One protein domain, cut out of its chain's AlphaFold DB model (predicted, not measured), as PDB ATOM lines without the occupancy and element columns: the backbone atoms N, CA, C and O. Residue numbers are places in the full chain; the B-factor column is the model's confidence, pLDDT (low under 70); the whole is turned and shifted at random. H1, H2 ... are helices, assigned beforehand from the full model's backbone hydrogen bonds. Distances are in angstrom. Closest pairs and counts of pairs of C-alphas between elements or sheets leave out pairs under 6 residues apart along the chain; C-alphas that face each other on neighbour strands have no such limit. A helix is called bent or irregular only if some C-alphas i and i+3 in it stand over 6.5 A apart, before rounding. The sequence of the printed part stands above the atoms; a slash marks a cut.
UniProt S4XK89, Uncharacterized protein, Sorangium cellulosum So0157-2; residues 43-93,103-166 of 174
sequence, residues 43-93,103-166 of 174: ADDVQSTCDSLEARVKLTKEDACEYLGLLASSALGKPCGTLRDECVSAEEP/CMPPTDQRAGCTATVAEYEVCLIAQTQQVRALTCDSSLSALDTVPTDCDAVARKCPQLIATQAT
ATOM      1  N   ALA A  43     176.090 155.889 193.057       87.44
ATOM      2  CA  ALA A  43     175.763 155.858 194.485       87.44
ATOM      3  C   ALA A  43     177.028 155.932 195.364       87.44
ATOM      4  O   ALA A  43     177.065 156.711 196.310       87.44
ATOM      5  N   ASP A  44     178.086 155.204 194.996       87.19
ATOM      6  CA  ASP A  44     179.367 155.223 195.717       87.19
ATOM      7  C   ASP A  44     180.042 156.601 195.648       87.19
ATOM      8  O   ASP A  44     180.613 157.078 196.628       87.19
ATOM      9  N   ASP A  45     179.941 157.266 194.493       89.25
ATOM     10  CA  ASP A  45     180.433 158.631 194.296       89.25
ATOM     11  C   ASP A  45     179.715 159.626 195.222       89.25
ATOM     12  O   ASP A  45     180.349 160.516 195.794       89.25
ATOM     13  N   VAL A  46     178.395 159.475 195.370       87.75
ATOM     14  CA  VAL A  46     177.578 160.293 196.275       87.75
ATOM     15  C   VAL A  46     177.976 160.049 197.722       87.75
ATOM     16  O   VAL A  46     178.251 161.021 198.418       87.75
ATOM     17  N   GLN A  47     178.070 158.786 198.146       84.62
ATOM     18  CA  GLN A  47     178.448 158.437 199.515       84.62
ATOM     19  C   GLN A  47     179.811 159.037 199.876       84.62
ATOM     20  O   GLN A  47     179.909 159.803 200.827       84.62
ATOM     21  N   SER A  48     180.829 158.786 199.050       84.00
ATOM     22  CA  SER A  48     182.187 159.308 199.255       84.00
ATOM     23  C   SER A  48     182.219 160.837 199.346       84.00
ATOM     24  O   SER A  48     182.904 161.414 200.194       84.00
ATOM     25  N   THR A  49     181.432 161.514 198.505       85.69
ATOM     26  CA  THR A  49     181.348 162.975 198.564       85.69
ATOM     27  C   THR A  49     180.648 163.442 199.841       85.69
ATOM     28  O   THR A  49     181.115 164.385 200.475       85.69
ATOM     29  N   CYS A  50     179.566 162.782 200.260       85.25
ATOM     30  CA  CYS A  50     178.872 163.126 201.498       85.25
ATOM     31  C   CYS A  50     179.729 162.908 202.740       85.25
ATOM     32  O   CYS A  50     179.777 163.808 203.576       85.25
ATOM     33  N   ASP A  51     180.485 161.815 202.807       83.31
ATOM     34  CA  ASP A  51     181.415 161.553 203.908       83.31
ATOM     35  C   ASP A  51     182.464 162.679 204.023       83.31
ATOM     36  O   ASP A  51     182.767 163.167 205.110       83.31
ATOM     37  N   SER A  52     182.977 163.175 202.888       82.06
ATOM     38  CA  SER A  52     183.941 164.291 202.873       82.06
ATOM     39  C   SER A  52     183.331 165.650 203.257       82.06
ATOM     40  O   SER A  52     184.027 166.564 203.715       82.06
ATOM     41  N   LEU A  53     182.021 165.800 203.056       82.75
ATOM     42  CA  LEU A  53     181.289 167.035 203.295       82.75
ATOM     43  C   LEU A  53     180.710 167.115 204.699       82.75
ATOM     44  O   LEU A  53     180.597 168.227 205.212       82.75
ATOM     45  N   GLU A  54     180.386 165.983 205.322       81.19
ATOM     46  CA  GLU A  54     179.657 165.883 206.588       81.19
ATOM     47  C   GLU A  54     180.120 166.930 207.608       81.19
ATOM     48  O   GLU A  54     179.364 167.836 207.959       81.19
ATOM     49  N   ALA A  55     181.399 166.913 207.990       78.62
ATOM     50  CA  ALA A  55     181.939 167.847 208.978       78.62
ATOM     51  C   ALA A  55     181.864 169.328 208.548       78.62
ATOM     52  O   ALA A  55     181.774 170.230 209.384       78.62
ATOM     53  N   ARG A  56     181.909 169.607 207.242       81.75
ATOM     54  CA  ARG A  56     181.946 170.971 206.688       81.75
ATOM     55  C   ARG A  56     180.559 171.599 206.664       81.75
ATOM     56  O   ARG A  56     180.436 172.799 206.926       81.75
ATOM     57  N   VAL A  57     179.534 170.798 206.383       84.38
ATOM     58  CA  VAL A  57     178.150 171.257 206.189       84.38
ATOM     59  C   VAL A  57     177.192 170.859 207.320       84.38
ATOM     60  O   VAL A  57     176.045 171.299 207.317       84.38
ATOM     61  N   LYS A  58     177.668 170.133 208.341       83.38
ATOM     62  CA  LYS A  58     176.923 169.833 209.574       83.38
ATOM     63  C   LYS A  58     176.415 171.100 210.262       83.38
ATOM     64  O   LYS A  58     177.190 172.020 210.536       83.38
ATOM     65  N   LEU A  59     175.124 171.152 210.560       82.81
ATOM     66  CA  LEU A  59     174.566 172.178 211.436       82.81
ATOM     67  C   LEU A  59     174.748 171.764 212.893       82.81
ATOM     68  O   LEU A  59     174.641 170.586 213.228       82.81
ATOM     69  N   THR A  60     175.022 172.730 213.764       87.06
ATOM     70  CA  THR A  60     174.944 172.476 215.202       87.06
ATOM     71  C   THR A  60     173.482 172.344 215.621       87.06
ATOM     72  O   THR A  60     172.574 172.838 214.946       87.06
ATOM     73  N   LYS A  61     173.247 171.711 216.774       86.50
ATOM     74  CA  LYS A  61     171.917 171.676 217.392       86.50
ATOM     75  C   LYS A  61     171.337 173.083 217.565       86.50
ATOM     76  O   LYS A  61     170.155 173.292 217.315       86.50
ATOM     77  N   GLU A  62     172.181 174.046 217.932       88.56
ATOM     78  CA  GLU A  62     171.786 175.450 218.065       88.56
ATOM     79  C   GLU A  62     171.299 176.024 216.726       88.56
ATOM     80  O   GLU A  62     170.196 176.561 216.672       88.56
ATOM     81  N   ASP A  63     172.053 175.833 215.634       89.19
ATOM     82  CA  ASP A  63     171.677 176.323 214.296       89.19
ATOM     83  C   ASP A  63     170.321 175.749 213.843       89.19
ATOM     84  O   ASP A  63     169.459 176.463 213.324       89.19
ATOM     85  N   ALA A  64     170.115 174.445 214.061       86.94
ATOM     86  CA  ALA A  64     168.866 173.770 213.720       86.94
ATOM     87  C   ALA A  64     167.685 174.294 214.556       86.94
ATOM     88  O   ALA A  64     166.593 174.511 214.023       86.94
ATOM     89  N   CYS A  65     167.900 174.536 215.852       89.00
ATOM     90  CA  CYS A  65     166.878 175.054 216.758       89.00
ATOM     91  C   CYS A  65     166.545 176.534 216.514       89.00
ATOM     92  O   CYS A  65     165.378 176.910 216.623       89.00
ATOM     93  N   GLU A  66     167.523 177.362 216.144       91.44
ATOM     94  CA  GLU A  66     167.310 178.749 215.708       91.44
ATOM     95  C   GLU A  66     166.431 178.782 214.448       91.44
ATOM     96  O   GLU A  66     165.398 179.457 214.406       91.44
ATOM     97  N   TYR A  67     166.764 177.964 213.444       86.81
ATOM     98  CA  TYR A  67     165.962 177.853 212.228       86.81
ATOM     99  C   TYR A  67     164.536 177.335 212.498       86.81
ATOM    100  O   TYR A  67     163.556 177.890 211.988       86.81
ATOM    101  N   LEU A  68     164.392 176.301 213.336       86.88
ATOM    102  CA  LEU A  68     163.086 175.771 213.735       86.88
ATOM    103  C   LEU A  68     162.258 176.819 214.486       86.88
ATOM    104  O   LEU A  68     161.066 176.973 214.212       86.88
ATOM    105  N   GLY A  69     162.884 177.570 215.393       87.62
ATOM    106  CA  GLY A  69     162.245 178.668 216.109       87.62
ATOM    107  C   GLY A  69     161.704 179.731 215.153       87.62
ATOM    108  O   GLY A  69     160.551 180.147 215.291       87.62
ATOM    109  N   LEU A  70     162.486 180.122 214.142       89.75
ATOM    110  CA  LEU A  70     162.058 181.079 213.118       89.75
ATOM    111  C   LEU A  70     160.840 180.576 212.336       89.75
ATOM    112  O   LEU A  70     159.858 181.311 212.211       89.75
ATOM    113  N   LEU A  71     160.862 179.324 211.865       87.75
ATOM    114  CA  LEU A  71     159.748 178.729 211.118       87.75
ATOM    115  C   LEU A  71     158.474 178.593 211.957       87.75
ATOM    116  O   LEU A  71     157.383 178.969 211.520       87.75
ATOM    117  N   ALA A  72     158.602 178.039 213.161       87.50
ATOM    118  CA  ALA A  72     157.460 177.631 213.966       87.50
ATOM    119  C   ALA A  72     156.874 178.771 214.814       87.50
ATOM    120  O   ALA A  72     155.717 178.677 215.225       87.50
ATOM    121  N   SER A  73     157.619 179.864 215.040       88.88
ATOM    122  CA  SER A  73     157.181 180.995 215.878       88.88
ATOM    123  C   SER A  73     155.808 181.543 215.486       88.88
ATOM    124  O   SER A  73     154.916 181.675 216.327       88.88
ATOM    125  N   SER A  74     155.611 181.803 214.193       84.38
ATOM    126  CA  SER A  74     154.360 182.353 213.663       84.38
ATOM    127  C   SER A  74     153.195 181.362 213.739       84.38
ATOM    128  O   SER A  74     152.088 181.747 214.112       84.38
ATOM    129  N   ALA A  75     153.444 180.086 213.437       87.50
ATOM    130  CA  ALA A  75     152.424 179.041 213.415       87.50
ATOM    131  C   ALA A  75     151.963 178.638 214.825       87.50
ATOM    132  O   ALA A  75     150.783 178.368 215.040       87.50
ATOM    133  N   LEU A  76     152.887 178.615 215.789       88.81
ATOM    134  CA  LEU A  76     152.623 178.215 217.172       88.81
ATOM    135  C   LEU A  76     152.301 179.399 218.093       88.81
ATOM    136  O   LEU A  76     151.966 179.190 219.259       88.81
ATOM    137  N   GLY A  77     152.417 180.638 217.603       91.00
ATOM    138  CA  GLY A  77     152.176 181.849 218.392       91.00
ATOM    139  C   GLY A  77     153.141 182.022 219.571       91.00
ATOM    140  O   GLY A  77     152.809 182.707 220.538       91.00
ATOM    141  N   LYS A  78     154.318 181.388 219.513       94.00
ATOM    142  CA  LYS A  78     155.367 181.463 220.539       94.00
ATOM    143  C   LYS A  78     156.550 182.291 220.024       94.00
ATOM    144  O   LYS A  78     156.864 182.213 218.836       94.00
ATOM    145  N   PRO A  79     157.247 183.058 220.883       95.06
ATOM    146  CA  PRO A  79     158.491 183.714 220.490       95.06
ATOM    147  C   PRO A  79     159.523 182.688 220.007       95.06
ATOM    148  O   PRO A  79     159.649 181.621 220.610       95.06
ATOM    149  N   CYS A  80     160.292 183.031 218.969       93.81
ATOM    150  CA  CYS A  80     161.346 182.160 218.440       93.81
ATOM    151  C   CYS A  80     162.308 181.693 219.541       93.81
ATOM    152  O   CYS A  80     162.544 180.496 219.662       93.81
ATOM    153  N   GLY A  81     162.771 182.607 220.407       94.38
ATOM    154  CA  GLY A  81     163.707 182.264 221.483       94.38
ATOM    155  C   GLY A  81     163.166 181.192 222.431       94.38
ATOM    156  O   GLY A  81     163.898 180.294 222.816       94.38
ATOM    157  N   THR A  82     161.863 181.212 222.731       95.00
ATOM    158  CA  THR A  82     161.227 180.173 223.554       95.00
ATOM    159  C   THR A  82     161.227 178.816 222.854       95.00
ATOM    160  O   THR A  82     161.528 177.809 223.482       95.00
ATOM    161  N   LEU A  83     160.905 178.779 221.558       92.06
ATOM    162  CA  LEU A  83     160.911 177.539 220.774       92.06
ATOM    163  C   LEU A  83     162.320 176.975 220.593       92.06
ATOM    164  O   LEU A  83     162.510 175.765 220.681       92.06
ATOM    165  N   ARG A  84     163.308 177.849 220.383       92.06
ATOM    166  CA  ARG A  84     164.719 177.476 220.354       92.06
ATOM    167  C   ARG A  84     165.144 176.877 221.692       92.06
ATOM    168  O   ARG A  84     165.685 175.780 221.695       92.06
ATOM    169  N   ASP A  85     164.864 177.540 222.813       93.69
ATOM    170  CA  ASP A  85     165.245 177.049 224.144       93.69
ATOM    171  C   ASP A  85     164.597 175.685 224.454       93.69
ATOM    172  O   ASP A  85     165.257 174.789 224.990       93.69
ATOM    173  N   GLU A  86     163.325 175.502 224.072       91.44
ATOM    174  CA  GLU A  86     162.616 174.214 224.147       91.44
ATOM    175  C   GLU A  86     163.311 173.141 223.283       91.44
ATOM    176  O   GLU A  86     163.515 172.020 223.747       91.44
ATOM    177  N   CYS A  87     163.724 173.485 222.061       89.06
ATOM    178  CA  CYS A  87     164.410 172.590 221.125       89.06
ATOM    179  C   CYS A  87     165.818 172.189 221.599       89.06
ATOM    180  O   CYS A  87     166.162 171.009 221.606       89.06
ATOM    181  N   VAL A  88     166.628 173.146 222.056       89.75
ATOM    182  CA  VAL A  88     167.993 172.894 222.547       89.75
ATOM    183  C   VAL A  88     167.965 172.001 223.787       89.75
ATOM    184  O   VAL A  88     168.821 171.126 223.948       89.75
ATOM    185  N   SER A  89     166.950 172.182 224.636       88.69
ATOM    186  CA  SER A  89     166.753 171.404 225.863       88.69
ATOM    187  C   SER A  89     166.140 170.022 225.628       88.69
ATOM    188  O   SER A  89     166.188 169.186 226.531       88.69
ATOM    189  N   ALA A  90     165.549 169.769 224.457       87.25
ATOM    190  CA  ALA A  90     165.005 168.461 224.124       87.25
ATOM    191  C   ALA A  90     166.138 167.436 223.994       87.25
ATOM    192  O   ALA A  90     167.212 167.748 223.476       87.25
ATOM    193  N   GLU A  91     165.914 166.209 224.456       77.06
ATOM    194  CA  GLU A  91     166.849 165.115 224.195       77.06
ATOM    195  C   GLU A  91     166.957 164.895 222.683       77.06
ATOM    196  O   GLU A  91     165.957 164.957 221.963       77.06
ATOM    197  N   GLU A  92     168.178 164.677 222.195       65.38
ATOM    198  CA  GLU A  92     168.365 164.336 220.790       65.38
ATOM    199  C   GLU A  92     167.719 162.965 220.550       65.38
ATOM    200  O   GLU A  92     167.974 162.028 221.318       65.38
ATOM    201  N   PRO A  93     166.829 162.826 219.550       55.53
ATOM    202  CA  PRO A  93     166.315 161.516 219.198       55.53
ATOM    203  C   PRO A  93     167.501 160.619 218.842       55.53
ATOM    204  O   PRO A  93     168.428 161.068 218.171       55.53
ATOM    205  N   CYS A 103     173.293 164.400 201.096       77.06
ATOM    206  CA  CYS A 103     173.937 165.709 200.937       77.06
ATOM    207  C   CYS A 103     173.951 166.163 199.462       77.06
ATOM    208  O   CYS A 103     174.281 167.309 199.138       77.06
ATOM    209  N   MET A 104     173.612 165.241 198.559       83.69
ATOM    210  CA  MET A 104     173.522 165.418 197.121       83.69
ATOM    211  C   MET A 104     172.061 165.378 196.667       83.69
ATOM    212  O   MET A 104     171.271 164.614 197.215       83.69
ATOM    213  N   PRO A 105     171.693 166.108 195.600       83.06
ATOM    214  CA  PRO A 105     170.354 166.012 195.033       83.06
ATOM    215  C   PRO A 105     170.089 164.586 194.542       83.06
ATOM    216  O   PRO A 105     171.041 163.931 194.112       83.06
ATOM    217  N   PRO A 106     168.838 164.104 194.520       83.69
ATOM    218  CA  PRO A 106     168.526 162.753 194.062       83.69
ATOM    219  C   PRO A 106     168.861 162.561 192.573       83.69
ATOM    220  O   PRO A 106     169.002 163.517 191.805       83.69
ATOM    221  N   THR A 107     169.037 161.306 192.152       85.62
ATOM    222  CA  THR A 107     169.562 160.950 190.817       85.62
ATOM    223  C   THR A 107     168.783 161.586 189.662       85.62
ATOM    224  O   THR A 107     169.384 162.045 188.692       85.62
ATOM    225  N   ASP A 108     167.457 161.649 189.761       83.38
ATOM    226  CA  ASP A 108     166.566 162.279 188.783       83.38
ATOM    227  C   ASP A 108     166.803 163.791 188.664       83.38
ATOM    228  O   ASP A 108     166.804 164.336 187.563       83.38
ATOM    229  N   GLN A 109     167.098 164.459 189.777       83.94
ATOM    230  CA  GLN A 109     167.428 165.882 189.799       83.94
ATOM    231  C   GLN A 109     168.864 166.157 189.334       83.94
ATOM    232  O   GLN A 109     169.149 167.209 188.756       83.94
ATOM    233  N   ARG A 110     169.779 165.201 189.518       88.06
ATOM    234  CA  ARG A 110     171.132 165.272 188.944       88.06
ATOM    235  C   ARG A 110     171.138 165.021 187.438       88.06
ATOM    236  O   ARG A 110     172.069 165.459 186.763       88.06
ATOM    237  N   ALA A 111     170.118 164.372 186.879       86.88
ATOM    238  CA  ALA A 111     170.052 164.102 185.447       86.88
ATOM    239  C   ALA A 111     170.159 165.408 184.632       86.88
ATOM    240  O   ALA A 111     169.415 166.364 184.833       86.88
ATOM    241  N   GLY A 112     171.137 165.475 183.724       85.69
ATOM    242  CA  GLY A 112     171.403 166.669 182.912       85.69
ATOM    243  C   GLY A 112     172.102 167.831 183.640       85.69
ATOM    244  O   GLY A 112     172.451 168.811 182.986       85.69
ATOM    245  N   CYS A 113     172.372 167.725 184.947       92.31
ATOM    246  CA  CYS A 113     173.165 168.695 185.707       92.31
ATOM    247  C   CYS A 113     174.646 168.591 185.322       92.31
ATOM    248  O   CYS A 113     175.311 167.589 185.589       92.31
ATOM    249  N   THR A 114     175.173 169.638 184.686       95.06
ATOM    250  CA  THR A 114     176.579 169.676 184.238       95.06
ATOM    251  C   THR A 114     177.511 170.387 185.216       95.06
ATOM    252  O   THR A 114     178.700 170.532 184.924       95.06
ATOM    253  N   ALA A 115     176.996 170.842 186.366       94.75
ATOM    254  CA  ALA A 115     177.846 171.328 187.445       94.75
ATOM    255  C   ALA A 115     178.755 170.201 187.918       94.75
ATOM    256  O   ALA A 115     178.368 169.031 187.922       94.75
ATOM    257  N   THR A 116     179.971 170.572 188.280       95.06
ATOM    258  CA  THR A 116     180.922 169.654 188.899       95.06
ATOM    259  C   THR A 116     180.622 169.485 190.382       95.06
ATOM    260  O   THR A 116     179.968 170.343 190.982       95.06
ATOM    261  N   VAL A 117     181.130 168.409 190.983       92.62
ATOM    262  CA  VAL A 117     181.075 168.208 192.435       92.62
ATOM    263  C   VAL A 117     181.633 169.430 193.162       92.62
ATOM    264  O   VAL A 117     180.935 169.991 193.994       92.62
ATOM    265  N   ALA A 118     182.804 169.943 192.771       92.50
ATOM    266  CA  ALA A 118     183.394 171.122 193.408       92.50
ATOM    267  C   ALA A 118     182.498 172.373 193.349       92.50
ATOM    268  O   ALA A 118     182.404 173.120 194.321       92.50
ATOM    269  N   GLU A 119     181.826 172.613 192.220       92.94
ATOM    270  CA  GLU A 119     180.887 173.737 192.091       92.94
ATOM    271  C   GLU A 119     179.663 173.561 192.998       92.94
ATOM    272  O   GLU A 119     179.174 174.536 193.569       92.94
ATOM    273  N   TYR A 120     179.180 172.327 193.148       91.31
ATOM    274  CA  TYR A 120     178.087 172.016 194.062       91.31
ATOM    275  C   TYR A 120     178.502 172.155 195.530       91.31
ATOM    276  O   TYR A 120     177.778 172.776 196.300       91.31
ATOM    277  N   GLU A 121     179.679 171.660 195.913       89.75
ATOM    278  CA  GLU A 121     180.207 171.781 197.277       89.75
ATOM    279  C   GLU A 121     180.331 173.235 197.721       89.75
ATOM    280  O   GLU A 121     179.911 173.589 198.820       89.75
ATOM    281  N   VAL A 122     180.880 174.090 196.856       91.06
ATOM    282  CA  VAL A 122     181.011 175.529 197.117       91.06
ATOM    283  C   VAL A 122     179.638 176.157 197.374       91.06
ATOM    284  O   VAL A 122     179.465 176.881 198.355       91.06
ATOM    285  N   CYS A 123     178.645 175.818 196.551       90.12
ATOM    286  CA  CYS A 123     177.274 176.276 196.740       90.12
ATOM    287  C   CYS A 123     176.651 175.755 198.046       90.12
ATOM    288  O   CYS A 123     176.063 176.534 198.796       90.12
ATOM    289  N   LEU A 124     176.804 174.462 198.346       88.06
ATOM    290  CA  LEU A 124     176.247 173.840 199.546       88.06
ATOM    291  C   LEU A 124     176.844 174.455 200.816       88.06
ATOM    292  O   LEU A 124     176.104 174.833 201.718       88.06
ATOM    293  N   ILE A 125     178.167 174.645 200.863       88.25
ATOM    294  CA  ILE A 125     178.847 175.297 201.989       88.25
ATOM    295  C   ILE A 125     178.329 176.727 202.182       88.25
ATOM    296  O   ILE A 125     178.066 177.129 203.316       88.25
ATOM    297  N   ALA A 126     178.150 177.487 201.099       88.81
ATOM    298  CA  ALA A 126     177.620 178.846 201.176       88.81
ATOM    299  C   ALA A 126     176.171 178.875 201.701       88.81
ATOM    300  O   ALA A 126     175.837 179.718 202.533       88.81
ATOM    301  N   GLN A 127     175.322 177.934 201.278       87.00
ATOM    302  CA  GLN A 127     173.960 177.797 201.806       87.00
ATOM    303  C   GLN A 127     173.959 177.416 203.290       87.00
ATOM    304  O   GLN A 127     173.262 178.047 204.082       87.00
ATOM    305  N   THR A 128     174.793 176.458 203.704       87.12
ATOM    306  CA  THR A 128     174.947 176.116 205.124       87.12
ATOM    307  C   THR A 128     175.388 177.330 205.938       87.12
ATOM    308  O   THR A 128     174.858 177.566 207.020       87.12
ATOM    309  N   GLN A 129     176.328 178.133 205.436       89.81
ATOM    310  CA  GLN A 129     176.764 179.353 206.119       89.81
ATOM    311  C   GLN A 129     175.644 180.390 206.250       89.81
ATOM    312  O   GLN A 129     175.566 181.043 207.287       89.81
ATOM    313  N   GLN A 130     174.761 180.519 205.253       88.50
ATOM    314  CA  GLN A 130     173.572 181.365 205.387       88.50
ATOM    315  C   GLN A 130     172.649 180.870 206.502       88.50
ATOM    316  O   GLN A 130     172.173 181.685 207.286       88.50
ATOM    317  N   VAL A 131     172.435 179.553 206.612       87.50
ATOM    318  CA  VAL A 131     171.608 178.972 207.681       87.50
ATOM    319  C   VAL A 131     172.244 179.173 209.055       87.50
ATOM    320  O   VAL A 131     171.566 179.628 209.967       87.50
ATOM    321  N   ARG A 132     173.552 178.933 209.198       89.25
ATOM    322  CA  ARG A 132     174.295 179.181 210.451       89.25
ATOM    323  C   ARG A 132     174.305 180.653 210.875       89.25
ATOM    324  O   ARG A 132     174.543 180.963 212.034       89.25
ATOM    325  N   ALA A 133     174.106 181.576 209.936       92.12
ATOM    326  CA  ALA A 133     174.023 183.001 210.242       92.12
ATOM    327  C   ALA A 133     172.639 183.421 210.765       92.12
ATOM    328  O   ALA A 133     172.475 184.568 211.191       92.12
ATOM    329  N   LEU A 134     171.643 182.529 210.715       91.00
ATOM    330  CA  LEU A 134     170.312 182.814 211.221       91.00
ATOM    331  C   LEU A 134     170.296 182.833 212.743       91.00
ATOM    332  O   LEU A 134     170.948 182.056 213.428       91.00
ATOM    333  N   THR A 135     169.476 183.734 213.250       92.81
ATOM    334  CA  THR A 135     169.152 183.892 214.665       92.81
ATOM    335  C   THR A 135     167.670 184.209 214.782       92.81
ATOM    336  O   THR A 135     167.054 184.627 213.801       92.81
ATOM    337  N   CYS A 136     167.100 184.134 215.975       92.69
ATOM    338  CA  CYS A 136     165.714 184.519 216.219       92.69
ATOM    339  C   CYS A 136     165.358 185.975 215.866       92.69
ATOM    340  O   CYS A 136     164.173 186.288 215.758       92.69
ATOM    341  N   ASP A 137     166.349 186.848 215.661       92.19
ATOM    342  CA  ASP A 137     166.157 188.219 215.168       92.19
ATOM    343  C   ASP A 137     166.185 188.317 213.628       92.19
ATOM    344  O   ASP A 137     165.918 189.373 213.049       92.19
ATOM    345  N   SER A 138     166.521 187.222 212.944       91.12
ATOM    346  CA  SER A 138     166.607 187.150 211.487       91.12
ATOM    347  C   SER A 138     165.231 187.050 210.833       91.12
ATOM    348  O   SER A 138     164.246 186.605 211.420       91.12
ATOM    349  N   SER A 139     165.168 187.431 209.558       87.75
ATOM    350  CA  SER A 139     164.016 187.145 208.708       87.75
ATOM    351  C   SER A 139     164.323 185.957 207.809       87.75
ATOM    352  O   SER A 139     165.396 185.904 207.213       87.75
ATOM    353  N   LEU A 140     163.359 185.051 207.636       84.00
ATOM    354  CA  LEU A 140     163.491 183.932 206.697       84.00
ATOM    355  C   LEU A 140     163.663 184.390 205.242       84.00
ATOM    356  O   LEU A 140     164.199 183.639 204.436       84.00
ATOM    357  N   SER A 141     163.299 185.634 204.909       83.19
ATOM    358  CA  SER A 141     163.583 186.207 203.588       83.19
ATOM    359  C   SER A 141     165.077 186.391 203.306       83.19
ATOM    360  O   SER A 141     165.464 186.562 202.153       83.19
ATOM    361  N   ALA A 142     165.944 186.315 204.323       80.12
ATOM    362  CA  ALA A 142     167.392 186.259 204.119       80.12
ATOM    363  C   ALA A 142     167.806 185.051 203.259       80.12
ATOM    364  O   ALA A 142     168.791 185.128 202.531       80.12
ATOM    365  N   LEU A 143     167.013 183.976 203.292       81.75
ATOM    366  CA  LEU A 143     167.246 182.734 202.556       81.75
ATOM    367  C   LEU A 143     166.688 182.780 201.128       81.75
ATOM    368  O   LEU A 143     166.992 181.907 200.323       81.75
ATOM    369  N   ASP A 144     165.924 183.822 200.782       79.56
ATOM    370  CA  ASP A 144     165.462 184.045 199.406       79.56
ATOM    371  C   ASP A 144     166.621 184.473 198.480       79.56
ATOM    372  O   ASP A 144     166.480 184.489 197.256       79.56
ATOM    373  N   THR A 145     167.775 184.847 199.047       80.06
ATOM    374  CA  THR A 145     168.948 185.277 198.279       80.06
ATOM    375  C   THR A 145     169.888 184.103 198.034       80.06
ATOM    376  O   THR A 145     170.661 183.711 198.907       80.06
ATOM    377  N   VAL A 146     169.880 183.590 196.804       79.75
ATOM    378  CA  VAL A 146     170.845 182.575 196.362       79.75
ATOM    379  C   VAL A 146     172.273 183.133 196.506       79.75
ATOM    380  O   VAL A 146     172.553 184.196 195.942       79.75
ATOM    381  N   PRO A 147     173.181 182.459 197.245       84.00
ATOM    382  CA  PRO A 147     174.568 182.898 197.346       84.00
ATOM    383  C   PRO A 147     175.212 182.984 195.958       84.00
ATOM    384  O   PRO A 147     174.986 182.119 195.115       84.00
ATOM    385  N   THR A 148     176.077 183.971 195.720       88.12
ATOM    386  CA  THR A 148     176.813 184.097 194.444       88.12
ATOM    387  C   THR A 148     177.682 182.876 194.144       88.12
ATOM    388  O   THR A 148     177.895 182.516 192.989       88.12
ATOM    389  N   ASP A 149     178.131 182.189 195.193       88.94
ATOM    390  CA  ASP A 149     178.856 180.919 195.124       88.94
ATOM    391  C   ASP A 149     178.030 179.785 194.478       88.94
ATOM    392  O   ASP A 149     178.583 178.797 194.001       88.94
ATOM    393  N   CYS A 150     176.708 179.951 194.371       89.44
ATOM    394  CA  CYS A 150     175.799 179.029 193.694       89.44
ATOM    395  C   CYS A 150     175.563 179.341 192.208       89.44
ATOM    396  O   CYS A 150     174.888 178.560 191.535       89.44
ATOM    397  N   ASP A 151     176.122 180.421 191.651       90.75
ATOM    398  CA  ASP A 151     175.870 180.843 190.263       90.75
ATOM    399  C   ASP A 151     176.177 179.747 189.232       90.75
ATOM    400  O   ASP A 151     175.478 179.593 188.225       90.75
ATOM    401  N   ALA A 152     177.244 178.975 189.458       89.75
ATOM    402  CA  ALA A 152     177.616 177.877 188.575       89.75
ATOM    403  C   ALA A 152     176.554 176.769 188.579       89.75
ATOM    404  O   ALA A 152     176.139 176.323 187.506       89.75
ATOM    405  N   VAL A 153     176.075 176.381 189.763       90.56
ATOM    406  CA  VAL A 153     175.014 175.381 189.939       90.56
ATOM    407  C   VAL A 153     173.706 175.888 189.341       90.56
ATOM    408  O   VAL A 153     173.092 175.185 188.543       90.56
ATOM    409  N   ALA A 154     173.324 177.136 189.621       89.31
ATOM    410  CA  ALA A 154     172.096 177.732 189.106       89.31
ATOM    411  C   ALA A 154     172.054 177.767 187.569       89.31
ATOM    412  O   ALA A 154     171.018 177.487 186.965       89.31
ATOM    413  N   ARG A 155     173.189 178.056 186.914       89.38
ATOM    414  CA  ARG A 155     173.284 178.049 185.444       89.38
ATOM    415  C   ARG A 155     173.317 176.646 184.843       89.38
ATOM    416  O   ARG A 155     172.758 176.435 183.771       89.38
ATOM    417  N   LYS A 156     174.027 175.708 185.476       92.50
ATOM    418  CA  LYS A 156     174.305 174.376 184.908       92.50
ATOM    419  C   LYS A 156     173.280 173.314 185.293       92.50
ATOM    420  O   LYS A 156     173.267 172.246 184.677       92.50
ATOM    421  N   CYS A 157     172.483 173.591 186.319       90.19
ATOM    422  CA  CYS A 157     171.533 172.668 186.928       90.19
ATOM    423  C   CYS A 157     170.244 173.409 187.313       90.19
ATOM    424  O   CYS A 157     169.878 173.451 188.489       90.19
ATOM    425  N   PRO A 158     169.545 174.023 186.341       80.62
ATOM    426  CA  PRO A 158     168.354 174.826 186.614       80.62
ATOM    427  C   PRO A 158     167.256 174.032 187.332       80.62
ATOM    428  O   PRO A 158     166.490 174.610 188.095       80.62
ATOM    429  N   GLN A 159     167.206 172.709 187.155       80.00
ATOM    430  CA  GLN A 159     166.283 171.826 187.863       80.00
ATOM    431  C   GLN A 159     166.533 171.773 189.376       80.00
ATOM    432  O   GLN A 159     165.583 171.647 190.133       80.00
ATOM    433  N   LEU A 160     167.776 171.945 189.838       77.38
ATOM    434  CA  LEU A 160     168.089 171.963 191.275       77.38
ATOM    435  C   LEU A 160     167.574 173.228 191.966       77.38
ATOM    436  O   LEU A 160     167.362 173.238 193.175       77.38
ATOM    437  N   ILE A 161     167.350 174.287 191.186       65.38
ATOM    438  CA  ILE A 161     166.751 175.537 191.652       65.38
ATOM    439  C   ILE A 161     165.235 175.535 191.408       65.38
ATOM    440  O   ILE A 161     164.477 176.030 192.231       65.38
ATOM    441  N   ALA A 162     164.762 174.943 190.306       45.50
ATOM    442  CA  ALA A 162     163.347 174.911 189.935       45.50
ATOM    443  C   ALA A 162     162.514 173.914 190.756       45.50
ATOM    444  O   ALA A 162     161.351 174.192 191.029       45.50
ATOM    445  N   THR A 163     163.075 172.792 191.218       42.53
ATOM    446  CA  THR A 163     162.341 171.877 192.116       42.53
ATOM    447  C   THR A 163     162.071 172.517 193.484       42.53
ATOM    448  O   THR A 163     161.102 172.156 194.141       42.53
ATOM    449  N   GLN A 164     162.800 173.582 193.845       43.62
ATOM    450  CA  GLN A 164     162.494 174.432 195.005       43.62
ATOM    451  C   GLN A 164     161.160 175.191 194.855       43.62
ATOM    452  O   GLN A 164     160.653 175.727 195.840       43.62
ATOM    453  N   ALA A 165     160.591 175.229 193.642       32.25
ATOM    454  CA  ALA A 165     159.331 175.887 193.326       32.25
ATOM    455  C   ALA A 165     158.113 174.938 193.252       32.25
ATOM    456  O   ALA A 165     156.996 175.423 193.071       32.25
ATOM    457  N   THR A 166     158.298 173.612 193.375       30.12
ATOM    458  CA  THR A 166     157.252 172.619 193.029       30.12
ATOM    459  C   THR A 166     156.969 171.535 194.076       30.12
ATOM    460  O   THR A 166     156.462 170.475 193.724       30.12
TER     461      THR A 166
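AT A GLANCE: This is residues 43 to 93 and 103 to 166 of the 174 residues of an uncharacterized protein of Sorangium cellulosum So0157-2 (UniProt S4XK89). An elongated, all-helix domain has the long helix H5 in its middle, with H1 and H7 packed on opposite sides of it, H1 with its residues 53 to 57 alone and H7 on residues 119 to 126 of H5. At one end of the long axis H2 and H3 pack on each other as a crossed pair; toward the opposite end lie H4 and H8, and the short helix H6 lies between the two ends. The printed part has 115 residues with eight named helices, H1 to H8 in order along the chain, and no named strand. It is only just compact, close to loose, with a radius of gyration of the C-alphas of 16.0 A and spans of 43 by 27 by 22 A.

IN THESE COORDINATES: H1 is residues 43 to 57, 19.5 A long, and begins at C-alpha 43, (175.763, 155.858, 194.485). H2, residues 61 to 76, is 20.4 A long and has a kink of 35 degrees near residue 70. H3 is residues 80 to 89, 14.1 A long. After the cut come H4, residues 107 to 110, and H5, residues 117 to 132, which is 22.2 A long and begins at C-alpha 117, (181.075, 168.208, 192.435). H6 is residues 140 to 144, H7 is residues 148 to 156 and 13.8 A long, and H8 is residues 158 to 165, ending at C-alpha 165, (159.331, 175.887, 193.326). H1 is irregular, with C-alphas 52 and 55 7.3 A apart; H7 is too, with C-alphas 149 and 152 7.3 A apart; H2 is only just irregular, with C-alphas 71 and 74 7.0 A apart.

HOW THE PARTS SIT: H5 is the hub, touching four helices. H1 touches it with residues 53 to 57 alone, at a tilt of 36 degrees, only just steep, the same way; the closest C-alphas, of Val 57 and Ile 125, are 5.9 A apart. H7 touches residues 119 to 126 of H5, opposite ways at a steep tilt of 44 degrees, closest at the C-alphas of Cys 123 and Cys 150, 4.4 A. H2 and H6 each only just touch H5, with 3 pairs of C-alphas within 8 A; the closest are Asp 63 and Arg 132 at 5.5 A, and Gln 130 and Leu 143 at 7.1 A. H3 touches H2, opposite ways at a steep tilt of 47 degrees, with the C-alphas of Gly 69 and Cys 80 closest at 4.3 A, and H3 and H5 are apart. H8 and H7 only just touch, and only at the corner, with the C-alphas of Ala 154 and Ile 161 closest at 6.3 A. H4 only just touches H8, closest at the C-alphas of Gln 109 and Leu 160, 6.3 A. Every O i to N i+4 pair is within hydrogen-bond range in H3 and H5, against 9 of 11 in H1, 10 of 12 in H2, 3 of 5 in H7, 2 of 4 in H8 and 0 of 1 in H6, where 2 of 2 O i to N i+3 pairs are; H4 is too short for such a pair.

THE WHOLE: The C-alphas farthest apart, of Asp 44 and Gly 77, are 44.3 A apart. Residues 94 to 102 are not printed, and C-alphas 93 and 103 are 20.2 A apart across the cut. Of the links printed whole, none is long. Mean pLDDT of the printed part is 84.8; residues 92 to 93 and 161 to 166 are under 70.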